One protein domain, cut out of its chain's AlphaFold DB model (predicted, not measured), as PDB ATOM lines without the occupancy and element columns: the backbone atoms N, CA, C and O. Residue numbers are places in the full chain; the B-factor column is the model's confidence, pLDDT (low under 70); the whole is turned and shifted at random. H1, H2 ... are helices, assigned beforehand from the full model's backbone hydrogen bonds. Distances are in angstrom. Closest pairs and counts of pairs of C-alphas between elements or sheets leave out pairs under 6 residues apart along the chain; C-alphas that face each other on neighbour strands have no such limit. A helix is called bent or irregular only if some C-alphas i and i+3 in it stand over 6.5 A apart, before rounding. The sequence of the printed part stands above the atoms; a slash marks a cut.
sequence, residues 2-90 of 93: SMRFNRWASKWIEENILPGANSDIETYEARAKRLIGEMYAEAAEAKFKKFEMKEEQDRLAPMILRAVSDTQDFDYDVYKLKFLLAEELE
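This is residues 2 to 90 of the 93 residues of the protein "DUF768 domain-containing protein" of Chromatiaceae bacterium (UniProt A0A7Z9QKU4). H2 and H3 fold into a helical hairpin with H1 packed on H3, and H4 sticks out beyond this body as an arm that makes the length. Of 89 printed residues, 67 are in four named helices, H1 to H4 in order: all helix, loose, radius of gyration of the C-alphas 17.4 A, spans 62 by 19 by 19 A.

Find C-alpha 3 at (190.592, 183.582, 162.328); there H1, residues 3 to 16, begins. H2 is residues 28 to 45, 25.7 A long. H3, residues 50 to 69, 27.2 A, is irregular, with C-alphas 55 and 58 7.2 A apart. H4, residues 76 to 90, ends at (158.346, 149.315, 196.277).

H1 touches H3, closest C-alphas Ile 13 and Ile 64, 6.9 A. H2 touches H3, closest C-alphas Ala 32 and Leu 65, 5.3 A. H4 is apart from H1, H2 and H3. Every O i to N i+4 pair is within hydrogen-bond range in H1, H2 and H4, and 11 of 16 in H3.

The printed part has no cut. The link H1 to H2 is long, 11 residues. Look for pLDDT under 70 at residues 2, 19 to 25, 70 to 83 and 86 to 90.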
ATOM      1  N   SER A   2     194.854 182.894 164.116       68.19
ATOM      2  CA  SER A   2     194.338 182.735 162.748       68.19
ATOM      3  C   SER A   2     192.813 182.587 162.788       68.19
ATOM      4  O   SER A   2     192.296 181.532 163.153       68.19
ATOM      5  N   MET A   3     192.068 183.631 162.396       79.88
ATOM      6  CA  MET A   3     190.592 183.582 162.328       79.88
ATOM      7  C   MET A   3     190.079 182.441 161.435       79.88
ATOM      8  O   MET A   3     188.982 181.929 161.649       79.88
ATOM      9  N   ARG A   4     190.872 182.028 160.439       85.38
ATOM     10  CA  ARG A   4     190.535 180.924 159.539       85.38
ATOM     11  C   ARG A   4     190.577 179.574 160.255       85.38
ATOM     12  O   ARG A   4     189.644 178.796 160.091       85.38
ATOM     13  N   PHE A   5     191.621 179.314 161.045       83.75
ATOM     14  CA  PHE A   5     191.746 178.056 161.786       83.75
ATOM     15  C   PHE A   5     190.679 177.940 162.876       83.75
ATOM     16  O   PHE A   5     190.038 176.907 162.988       83.75
ATOM     17  N   ASN A   6     190.408 179.024 163.605       81.88
ATOM     18  CA  ASN A   6     189.392 179.020 164.659       81.88
ATOM     19  C   ASN A   6     187.972 178.731 164.123       81.88
ATOM     20  O   ASN A   6     187.253 177.908 164.689       81.88
ATOM     21  N   ARG A   7     187.592 179.340 162.988       86.62
ATOM     22  CA  ARG A   7     186.314 179.039 162.313       86.62
ATOM     23  C   ARG A   7     186.242 177.594 161.836       86.62
ATOM     24  O   ARG A   7     185.203 176.961 161.977       86.62
ATOM     25  N   TRP A   8     187.336 177.088 161.269       91.25
ATOM     26  CA  TRP A   8     187.409 175.704 160.812       91.25
ATOM     27  C   TRP A   8     187.283 174.721 161.983       91.25
ATOM     28  O   TRP A   8     186.457 173.823 161.919       91.25
ATOM     29  N   ALA A   9     188.017 174.944 163.075       87.81
ATOM     30  CA  ALA A   9     187.997 174.082 164.252       87.81
ATOM     31  C   ALA A   9     186.632 174.089 164.959       87.81
ATOM     32  O   ALA A   9     186.159 173.040 165.378       87.81
ATOM     33  N   SER A  10     185.968 175.248 165.044       86.44
ATOM     34  CA  SER A  10     184.616 175.341 165.623       86.44
ATOM     35  C   SER A  10     183.613 174.510 164.821       86.44
ATOM     36  O   SER A  10     182.868 173.721 165.388       86.44
ATOM     37  N   LYS A  11     183.663 174.626 163.489       89.50
ATOM     38  CA  LYS A  11     182.820 173.836 162.593       89.50
ATOM     39  C   LYS A  11     183.129 172.336 162.690       89.50
ATOM     40  O   LYS A  11     182.213 171.528 162.744       89.50
ATOM     41  N   TRP A  12     184.410 171.974 162.755       91.00
ATOM     42  CA  TRP A  12     184.829 170.584 162.924       91.00
ATOM     43  C   TRP A  12     184.271 169.979 164.219       91.00
ATOM     44  O   TRP A  12     183.761 168.864 164.193       91.00
ATOM     45  N   ILE A  13     184.307 170.723 165.330       86.81
ATOM     46  CA  ILE A  13     183.732 170.302 166.617       86.81
ATOM     47  C   ILE A  13     182.224 170.043 166.489       86.81
ATOM     48  O   ILE A  13     181.754 169.005 166.944       86.81
ATOM     49  N   GLU A  14     181.479 170.948 165.851       84.75
ATOM     50  CA  GLU A  14     180.029 170.805 165.643       84.75
ATOM     51  C   GLU A  14     179.669 169.597 164.761       84.75
ATOM     52  O   GLU A  14     178.664 168.932 165.005       84.75
ATOM     53  N   GLU A  15     180.480 169.302 163.743       86.69
ATOM     54  CA  GLU A  15     180.226 168.212 162.793       86.69
ATOM     55  C   GLU A  15     180.653 166.833 163.327       86.69
ATOM     56  O   GLU A  15     180.028 165.831 162.980       86.69
ATOM     57  N   ASN A  16     181.688 166.770 164.174       85.06
ATOM     58  CA  ASN A  16     182.296 165.506 164.615       85.06
ATOM     59  C   ASN A  16     181.955 165.110 166.061       85.06
ATOM     60  O   ASN A  16     182.112 163.945 166.429       85.06
ATOM     61  N   ILE A  17     181.475 166.038 166.894       81.12
ATOM     62  CA  ILE A  17     181.097 165.761 168.287       81.12
ATOM     63  C   ILE A  17     179.574 165.831 168.409       81.12
ATOM     64  O   ILE A  17     178.999 166.846 168.797       81.12
ATOM     65  N   LEU A  18     178.908 164.730 168.047       71.25
ATOM     66  CA  LEU A  18     177.450 164.636 168.108       71.25
ATOM     67  C   LEU A  18     176.941 164.507 169.563       71.25
ATOM     68  O   LEU A  18     177.509 163.727 170.339       71.25
ATOM     69  N   PRO A  19     175.844 165.201 169.933       64.19
ATOM     70  CA  PRO A  19     175.191 165.056 171.234       64.19
ATOM     71  C   PRO A  19     174.763 163.609 171.511       64.19
ATOM     72  O   PRO A  19     174.170 162.963 170.650       64.19
ATOM     73  N   GLY A  20     175.052 163.102 172.711       58.69
ATOM     74  CA  GLY A  20     174.678 161.751 173.159       58.69
ATOM     75  C   GLY A  20     175.417 160.598 172.464       58.69
ATOM     76  O   GLY A  20     175.116 159.439 172.726       58.69
ATOM     77  N   ALA A  21     176.384 160.883 171.585       56.72
ATOM     78  CA  ALA A  21     177.160 159.874 170.863       56.72
ATOM     79  C   ALA A  21     178.396 159.407 171.652       56.72
ATOM     80  O   ALA A  21     179.480 159.276 171.085       56.72
ATOM     81  N   ASN A  22     178.261 159.200 172.963       58.09
ATOM     82  CA  ASN A  22     179.263 158.473 173.733       58.09
ATOM     83  C   ASN A  22     178.877 156.986 173.749       58.09
ATOM     84  O   ASN A  22     178.405 156.449 174.743       58.09
ATOM     85  N   SER A  23     179.003 156.324 172.593       54.88
ATOM     86  CA  SER A  23     178.795 154.868 172.480       54.88
ATOM     87  C   SER A  23     179.868 154.059 173.201       54.88
ATOM     88  O   SER A  23     179.732 152.848 173.377       54.88
ATOM     89  N   ASP A  24     180.956 154.728 173.561       55.94
ATOM     90  CA  ASP A  24     182.204 154.107 173.920       55.94
ATOM     91  C   ASP A  24     182.374 154.155 175.437       55.94
ATOM     92  O   ASP A  24     182.160 155.172 176.089       55.94
ATOM     93  N   ILE A  25     182.837 153.038 175.994       62.38
ATOM     94  CA  ILE A  25     183.194 152.823 177.409       62.38
ATOM     95  C   ILE A  25     184.418 153.700 177.809       62.38
ATOM     96  O   ILE A  25     185.069 153.482 178.829       62.38
ATOM     97  N   GLU A  26     184.801 154.666 176.968       71.25
ATOM     98  CA  GLU A  26     185.945 155.549 177.154       71.25
ATOM     99  C   GLU A  26     185.569 156.779 177.991       71.25
ATOM    100  O   GLU A  26     184.468 157.320 177.906       71.25
ATOM    101  N   THR A  27     186.502 157.249 178.822       78.00
ATOM    102  CA  THR A  27     186.290 158.479 179.593       78.00
ATOM    103  C   THR A  27     186.273 159.692 178.665       78.00
ATOM    104  O   THR A  27     186.963 159.716 177.642       78.00
ATOM    105  N   TYR A  28     185.568 160.756 179.059       79.19
ATOM    106  CA  TYR A  28     185.547 162.014 178.303       79.19
ATOM    107  C   TYR A  28     186.952 162.554 177.992       79.19
ATOM    108  O   TYR A  28     187.190 163.097 176.915       79.19
ATOM    109  N   GLU A  29     187.916 162.365 178.899       81.25
ATOM    110  CA  GLU A  29     189.310 162.755 178.670       81.25
ATOM    111  C   GLU A  29     190.000 161.923 177.582       81.25
ATOM    112  O   GLU A  29     190.779 162.465 176.792       81.25
ATOM    113  N   ALA A  30     189.753 160.610 177.547       82.88
ATOM    114  CA  ALA A  30     190.310 159.723 176.529       82.88
ATOM    115  C   ALA A  30     189.741 160.069 175.146       82.88
ATOM    116  O   ALA A  30     190.509 160.287 174.202       82.88
ATOM    117  N   ARG A  31     188.419 160.261 175.074       83.25
ATOM    118  CA  ARG A  31     187.720 160.706 173.868       83.25
ATOM    119  C   ARG A  31     188.224 162.059 173.377       83.25
ATOM    120  O   ARG A  31     188.560 162.209 172.204       83.25
ATOM    121  N   ALA A  32     188.365 163.035 174.276       84.94
ATOM    122  CA  ALA A  32     188.886 164.355 173.932       84.94
ATOM    123  C   ALA A  32     190.316 164.286 173.368       84.94
ATOM    124  O   ALA A  32     190.613 164.942 172.373       84.94
ATOM    125  N   LYS A  33     191.203 163.460 173.947       86.62
ATOM    126  CA  LYS A  33     192.572 163.268 173.427       86.62
ATOM    127  C   LYS A  33     192.580 162.672 172.022       86.62
ATOM    128  O   LYS A  33     193.350 163.136 171.180       86.62
ATOM    129  N   ARG A  34     191.734 161.671 171.767       87.31
ATOM    130  CA  ARG A  34     191.593 161.056 170.442       87.31
ATOM    131  C   ARG A  34     191.087 162.068 169.409       87.31
ATOM    132  O   ARG A  34     191.736 162.245 168.382       87.31
ATOM    133  N   LEU A  35     190.015 162.796 169.731       88.38
ATOM    134  CA  LEU A  35     189.426 163.825 168.864       88.38
ATOM    135  C   LEU A  35     190.392 164.980 168.575       88.38
ATOM    136  O   LEU A  35     190.440 165.476 167.455       88.38
ATOM    137  N   ILE A  36     191.215 165.382 169.551       89.31
ATOM    138  CA  ILE A  36     192.310 166.330 169.302       89.31
ATOM    139  C   ILE A  36     193.265 165.751 168.249       89.31
ATOM    140  O   ILE A  36     193.621 166.447 167.308       89.31
ATOM    141  N   GLY A  37     193.668 164.486 168.359       88.75
ATOM    142  CA  GLY A  37     194.523 163.847 167.353       88.75
ATOM    143  C   GLY A  37     193.923 163.877 165.940       88.75
ATOM    144  O   GLY A  37     194.604 164.282 164.997       88.75
ATOM    145  N   GLU A  38     192.650 163.506 165.815       90.75
ATOM    146  CA  GLU A  38     191.899 163.483 164.549       90.75
ATOM    147  C   GLU A  38     191.775 164.883 163.934       90.75
ATOM    148  O   GLU A  38     192.194 165.100 162.795       90.75
ATOM    149  N   MET A  39     191.345 165.872 164.723       90.50
ATOM    150  CA  MET A  39     191.244 167.266 164.284       90.50
ATOM    151  C   MET A  39     192.587 167.799 163.764       90.50
ATOM    152  O   MET A  39     192.634 168.540 162.781       90.50
ATOM    153  N   TYR A  40     193.708 167.443 164.401       88.25
ATOM    154  CA  TYR A  40     195.033 167.873 163.947       88.25
ATOM    155  C   TYR A  40     195.461 167.190 162.643       88.25
ATOM    156  O   TYR A  40     196.119 167.828 161.816       88.25
ATOM    157  N   ALA A  41     195.098 165.923 162.441       90.56
ATOM    158  CA  ALA A  41     195.350 165.224 161.186       90.56
ATOM    159  C   ALA A  41     194.573 165.883 160.032       90.56
ATOM    160  O   ALA A  41     195.172 166.266 159.026       90.56
ATOM    161  N   GLU A  42     193.281 166.145 160.226       92.69
ATOM    162  CA  GLU A  42     192.440 166.808 159.224       92.69
ATOM    163  C   GLU A  42     192.857 168.261 158.967       92.69
ATOM    164  O   GLU A  42     192.847 168.738 157.829       92.69
ATOM    165  N   ALA A  43     193.308 168.978 159.998       89.38
ATOM    166  CA  ALA A  43     193.846 170.324 159.833       89.38
ATOM    167  C   ALA A  43     195.106 170.336 158.949       89.38
ATOM    168  O   ALA A  43     195.293 171.248 158.132       89.38
ATOM    169  N   ALA A  44     195.973 169.327 159.087       89.31
ATOM    170  CA  ALA A  44     197.141 169.173 158.229       89.31
ATOM    171  C   ALA A  44     196.738 168.890 156.770       89.31
ATOM    172  O   ALA A  44     197.312 169.493 155.857       89.31
ATOM    173  N   GLU A  45     195.715 168.063 156.538       92.38
ATOM    174  CA  GLU A  45     195.144 167.821 155.202       92.38
ATOM    175  C   GLU A  45     194.512 169.088 154.599       92.38
ATOM    176  O   GLU A  45     194.713 169.398 153.421       92.38
ATOM    177  N   ALA A  46     193.859 169.906 155.430       89.31
ATOM    178  CA  ALA A  46     193.320 171.221 155.073       89.31
ATOM    179  C   ALA A  46     194.401 172.311 154.863       89.31
ATOM    180  O   ALA A  46     194.082 173.485 154.615       89.31
ATOM    181  N   LYS A  47     195.686 171.926 154.903       91.00
ATOM    182  CA  LYS A  47     196.866 172.774 154.672       91.00
ATOM    183  C   LYS A  47     197.026 173.901 155.697       91.00
ATOM    184  O   LYS A  47     197.581 174.955 155.365       91.00
ATOM    185  N   PHE A  48     196.554 173.711 156.929       88.19
ATOM    186  CA  PHE A  48     196.899 174.615 158.025       88.19
ATOM    187  C   PHE A  48     198.368 174.454 158.406       88.19
ATOM    188  O   PHE A  48     198.945 173.367 158.351       88.19
ATOM    189  N   LYS A  49     199.014 175.565 158.766       87.25
ATOM    190  CA  LYS A  49     200.423 175.524 159.154       87.25
ATOM    191  C   LYS A  49     200.543 175.072 160.604       87.25
ATOM    192  O   LYS A  49     199.778 175.493 161.467       87.25
ATOM    193  N   LYS A  50     201.598 174.310 160.902       83.38
ATOM    194  CA  LYS A  50     201.887 173.822 162.263       83.38
ATOM    195  C   LYS A  50     201.906 174.931 163.323       83.38
ATOM    196  O   LYS A  50     201.504 174.678 164.451       83.38
ATOM    197  N   PHE A  51     202.354 176.146 162.984       80.62
ATOM    198  CA  PHE A  51     202.354 177.260 163.941       80.62
ATOM    199  C   PHE A  51     200.940 177.773 164.253       80.62
ATOM    200  O   PHE A  51     200.666 178.083 165.403       80.62
ATOM    201  N   GLU A  52     200.031 177.799 163.268       77.81
ATOM    202  CA  GLU A  52     198.631 178.204 163.475       77.81
ATOM    203  C   GLU A  52     197.920 177.210 164.396       77.81
ATOM    204  O   GLU A  52     197.162 177.599 165.275       77.81
ATOM    205  N   MET A  53     198.220 175.924 164.214       79.94
ATOM    206  CA  MET A  53     197.652 174.838 165.008       79.94
ATOM    207  C   MET A  53     198.240 174.789 166.424       79.94
ATOM    208  O   MET A  53     197.532 174.463 167.370       79.94
ATOM    209  N   LYS A  54     199.531 175.111 166.589       80.31
ATOM    210  CA  LYS A  54     200.201 175.120 167.898       80.31
ATOM    211  C   LYS A  54     199.777 176.310 168.759       80.31
ATOM    212  O   LYS A  54     199.583 176.132 169.952       80.31
ATOM    213  N   GLU A  55     199.603 177.493 168.166       78.31
ATOM    214  CA  GLU A  55     199.105 178.679 168.888       78.31
ATOM    215  C   GLU A  55     197.707 178.472 169.482       78.31
ATOM    216  O   GLU A  55     197.378 179.062 170.508       78.31
ATOM    217  N   GLU A  56     196.877 177.661 168.831       79.44
ATOM    218  CA  GLU A  56     195.478 177.471 169.217       79.44
ATOM    219  C   GLU A  56     195.242 176.144 169.963       79.44
ATOM    220  O   GLU A  56     194.140 175.910 170.455       79.44
ATOM    221  N   GLN A  57     196.272 175.302 170.116       79.19
ATOM    222  CA  GLN A  57     196.180 174.001 170.792       79.19
ATOM    223  C   GLN A  57     195.657 174.115 172.220       79.19
ATOM    224  O   GLN A  57     194.702 173.432 172.596       79.19
ATOM    225  N   ASP A  58     196.245 175.031 172.984       79.56
ATOM    226  CA  ASP A  58     195.901 175.245 174.389       79.56
ATOM    227  C   ASP A  58     194.471 175.782 174.555       79.56
ATOM    228  O   ASP A  58     193.856 175.608 175.605       79.56
ATOM    229  N   ARG A  59     193.912 176.409 173.509       80.88
ATOM    230  CA  ARG A  59     192.524 176.890 173.505       80.88
ATOM    231  C   ARG A  59     191.528 175.832 173.057       80.88
ATOM    232  O   ARG A  59     190.414 175.807 173.569       80.88
ATOM    233  N   LEU A  60     191.909 174.969 172.117       82.19
ATOM    234  CA  LEU A  60     191.016 173.951 171.564       82.19
ATOM    235  C   LEU A  60     190.823 172.770 172.510       82.19
ATOM    236  O   LEU A  60     189.718 172.237 172.585       82.19
ATOM    237  N   ALA A  61     191.851 172.399 173.275       83.25
ATOM    238  CA  ALA A  61     191.763 171.304 174.238       83.25
ATOM    239  C   ALA A  61     190.574 171.434 175.221       83.25
ATOM    240  O   ALA A  61     189.765 170.504 175.284       83.25
ATOM    241  N   PRO A  62     190.380 172.562 175.939       83.06
ATOM    242  CA  PRO A  62     189.224 172.720 176.823       83.06
ATOM    243  C   PRO A  62     187.888 172.827 176.070       83.06
ATOM    244  O   PRO A  62     186.859 172.452 176.625       83.06
ATOM    245  N   MET A  63     187.870 173.310 174.821       83.19
ATOM    246  CA  MET A  63     186.643 173.381 174.012       83.19
ATOM    247  C   MET A  63     186.161 171.995 173.584       83.19
ATOM    248  O   MET A  63     184.974 171.704 173.705       83.19
ATOM    249  N   ILE A  64     187.079 171.138 173.130       83.44
ATOM    250  CA  ILE A  64     186.780 169.750 172.762       83.44
ATOM    251  C   ILE A  64     186.346 168.972 174.000       83.44
ATOM    252  O   ILE A  64     185.320 168.304 173.957       83.44
ATOM    253  N   LEU A  65     187.064 169.108 175.121       83.75
ATOM    254  CA  LEU A  65     186.666 168.461 176.371       83.75
ATOM    255  C   LEU A  65     185.260 168.889 176.796       83.75
ATOM    256  O   LEU A  65     184.445 168.037 177.130       83.75
ATOM    257  N   ARG A  66     184.958 170.192 176.725       82.12
ATOM    258  CA  ARG A  66     183.623 170.704 177.033       82.12
ATOM    259  C   ARG A  66     182.570 170.106 176.109       82.12
ATOM    260  O   ARG A  66     181.569 169.625 176.612       82.12
ATOM    261  N   ALA A  67     182.791 170.121 174.798       80.19
ATOM    262  CA  ALA A  67     181.844 169.573 173.830       80.19
ATOM    263  C   ALA A  67     181.581 168.078 174.069       80.19
ATOM    264  O   ALA A  67     180.440 167.642 173.998       80.19
ATOM    265  N   VAL A  68     182.621 167.317 174.422       79.00
ATOM    266  CA  VAL A  68     182.523 165.894 174.779       79.00
ATOM    267  C   VAL A  68     181.826 165.675 176.126       79.00
ATOM    268  O   VAL A  68     181.161 164.668 176.288       79.00
ATOM    269  N   SER A  69     181.963 166.588 177.092       72.75
ATOM    270  CA  SER A  69     181.304 166.485 178.407       72.75
ATOM    271  C   SER A  69     179.881 167.057 178.451       72.75
ATOM    272  O   SER A  69     179.129 166.758 179.370       72.75
ATOM    273  N   ASP A  70     179.545 167.942 177.508       64.50
ATOM    274  CA  ASP A  70     178.248 168.631 177.383       64.50
ATOM    275  C   ASP A  70     177.312 167.886 176.423       64.50
ATOM    276  O   ASP A  70     176.137 168.231 176.279       64.50
ATOM    277  N   THR A  71     177.798 166.811 175.785       59.78
ATOM    278  CA  THR A  71     176.888 165.768 175.337       59.78
ATOM    279  C   THR A  71     176.160 165.304 176.585       59.78
ATOM    280  O   THR A  71     176.793 164.757 177.482       59.78
ATOM    281  N   GLN A  72     174.860 165.588 176.675       53.56
ATOM    282  CA  GLN A  72     173.989 164.978 177.668       53.56
ATOM    283  C   GLN A  72     174.104 163.465 177.484       53.56
ATOM    284  O   GLN A  72     173.350 162.870 176.717       53.56
ATOM    285  N   ASP A  73     175.081 162.849 178.142       51.06
ATOM    286  CA  ASP A  73     175.031 161.443 178.457       51.06
ATOM    287  C   ASP A  73     173.758 161.351 179.289       51.06
ATOM    288  O   ASP A  73     173.668 161.864 180.409       51.06
ATOM    289  N   PHE A  74     172.699 160.820 178.678       51.91
ATOM    290  CA  PHE A  74     171.622 160.237 179.447       51.91
ATOM    291  C   PHE A  74     172.321 159.200 180.310       51.91
ATOM    292  O   PHE A  74     172.696 158.138 179.819       51.91
ATOM    293  N   ASP A  75     172.623 159.598 181.541       53.97
ATOM    294  CA  ASP A  75     173.450 158.840 182.454       53.97
ATOM    295  C   ASP A  75     172.630 157.609 182.846       53.97
ATOM    296  O   ASP A  75     171.795 157.629 183.753       53.97
ATOM    297  N   TYR A  76     172.753 156.573 182.014       54.59
ATOM    298  CA  TYR A  76     171.973 155.350 182.095       54.59
ATOM    299  C   TYR A  76     172.243 154.661 183.427       54.59
ATOM    300  O   TYR A  76     171.332 154.061 183.988       54.59
ATOM    301  N   ASP A  77     173.446 154.827 183.980       56.66
ATOM    302  CA  ASP A  77     173.794 154.352 185.312       56.66
ATOM    303  C   ASP A  77     173.034 155.125 186.395       56.66
ATOM    304  O   ASP A  77     172.476 154.504 187.296       56.66
ATOM    305  N   VAL A  78     172.894 156.451 186.284       61.28
ATOM    306  CA  VAL A  78     172.029 157.239 187.187       61.28
ATOM    307  C   VAL A  78     170.550 156.881 187.021       61.28
ATOM    308  O   VAL A  78     169.827 156.797 188.015       61.28
ATOM    309  N   TYR A  79     170.075 156.653 185.795       59.34
ATOM    310  CA  TYR A  79     168.704 156.198 185.552       59.34
ATOM    311  C   TYR A  79     168.465 154.799 186.137       59.34
ATOM    312  O   TYR A  79     167.470 154.590 186.828       59.34
ATOM    313  N   LYS A  80     169.404 153.869 185.942       67.06
ATOM    314  CA  LYS A  80     169.363 152.510 186.489       67.06
ATOM    315  C   LYS A  80     169.452 152.514 188.011       67.06
ATOM    316  O   LYS A  80     168.705 151.785 188.644       67.06
ATOM    317  N   LEU A  81     170.295 153.356 188.608       66.12
ATOM    318  CA  LEU A  81     170.363 153.537 190.060       66.12
ATOM    319  C   LEU A  81     169.042 154.063 190.622       66.12
ATOM    320  O   LEU A  81     168.570 153.555 191.630       66.12
ATOM    321  N   LYS A  82     168.416 155.046 189.962       64.31
ATOM    322  CA  LYS A  82     167.089 155.540 190.359       64.31
ATOM    323  C   LYS A  82     166.003 154.477 190.205       64.31
ATOM    324  O   LYS A  82     165.122 154.416 191.051       64.31
ATOM    325  N   PHE A  83     166.068 153.664 189.152       68.88
ATOM    326  CA  PHE A  83     165.136 152.563 188.924       68.88
ATOM    327  C   PHE A  83     165.289 151.462 189.981       68.88
ATOM    328  O   PHE A  83     164.307 151.100 190.609       68.88
ATOM    329  N   LEU A  84     166.517 151.003 190.244       71.50
ATOM    330  CA  LEU A  84     166.801 149.990 191.267       71.50
ATOM    331  C   LEU A  84     166.452 150.479 192.675       71.50
ATOM    332  O   LEU A  84     165.906 149.724 193.466       71.50
ATOM    333  N   LEU A  85     166.719 151.752 192.984       71.94
ATOM    334  CA  LEU A  85     166.319 152.342 194.261       71.94
ATOM    335  C   LEU A  85     164.792 152.441 194.389       71.94
ATOM    336  O   LEU A  85     164.262 152.287 195.482       71.94
ATOM    337  N   ALA A  86     164.085 152.726 193.292       69.75
ATOM    338  CA  ALA A  86     162.627 152.730 193.287       69.75
ATOM    339  C   ALA A  86     162.059 151.312 193.464       69.75
ATOM    340  O   ALA A  86     161.120 151.155 194.232       69.75
ATOM    341  N   GLU A  87     162.664 150.299 192.836       67.44
ATOM    342  CA  GLU A  87     162.304 148.880 192.984       67.44
ATOM    343  C   GLU A  87     162.548 148.377 194.424       67.44
ATOM    344  O   GLU A  87     161.667 147.760 195.014       67.44
ATOM    345  N   GLU A  88     163.678 148.733 195.054       60.69
ATOM    346  CA  GLU A  88     163.950 148.411 196.470       60.69
ATOM    347  C   GLU A  88     162.983 149.093 197.457       60.69
ATOM    348  O   GLU A  88     162.774 148.589 198.560       60.69
ATOM    349  N   LEU A  89     162.406 150.244 197.095       58.44
ATOM    350  CA  LEU A  89     161.440 150.964 197.933       58.44
ATOM    351  C   LEU A  89     159.988 150.509 197.712       58.44
ATOM    352  O   LEU A  89     159.140 150.820 198.547       58.44
ATOM    353  N   GLU A  90     159.693 149.799 196.619       56.38
ATOM    354  CA  GLU A  90     158.346 149.315 196.277       56.38
ATOM    355  C   GLU A  90     158.042 147.927 196.883       56.38
ATOM    356  O   GLU A  90     156.881 147.617 197.132       56.38
TER     357      GLU A  90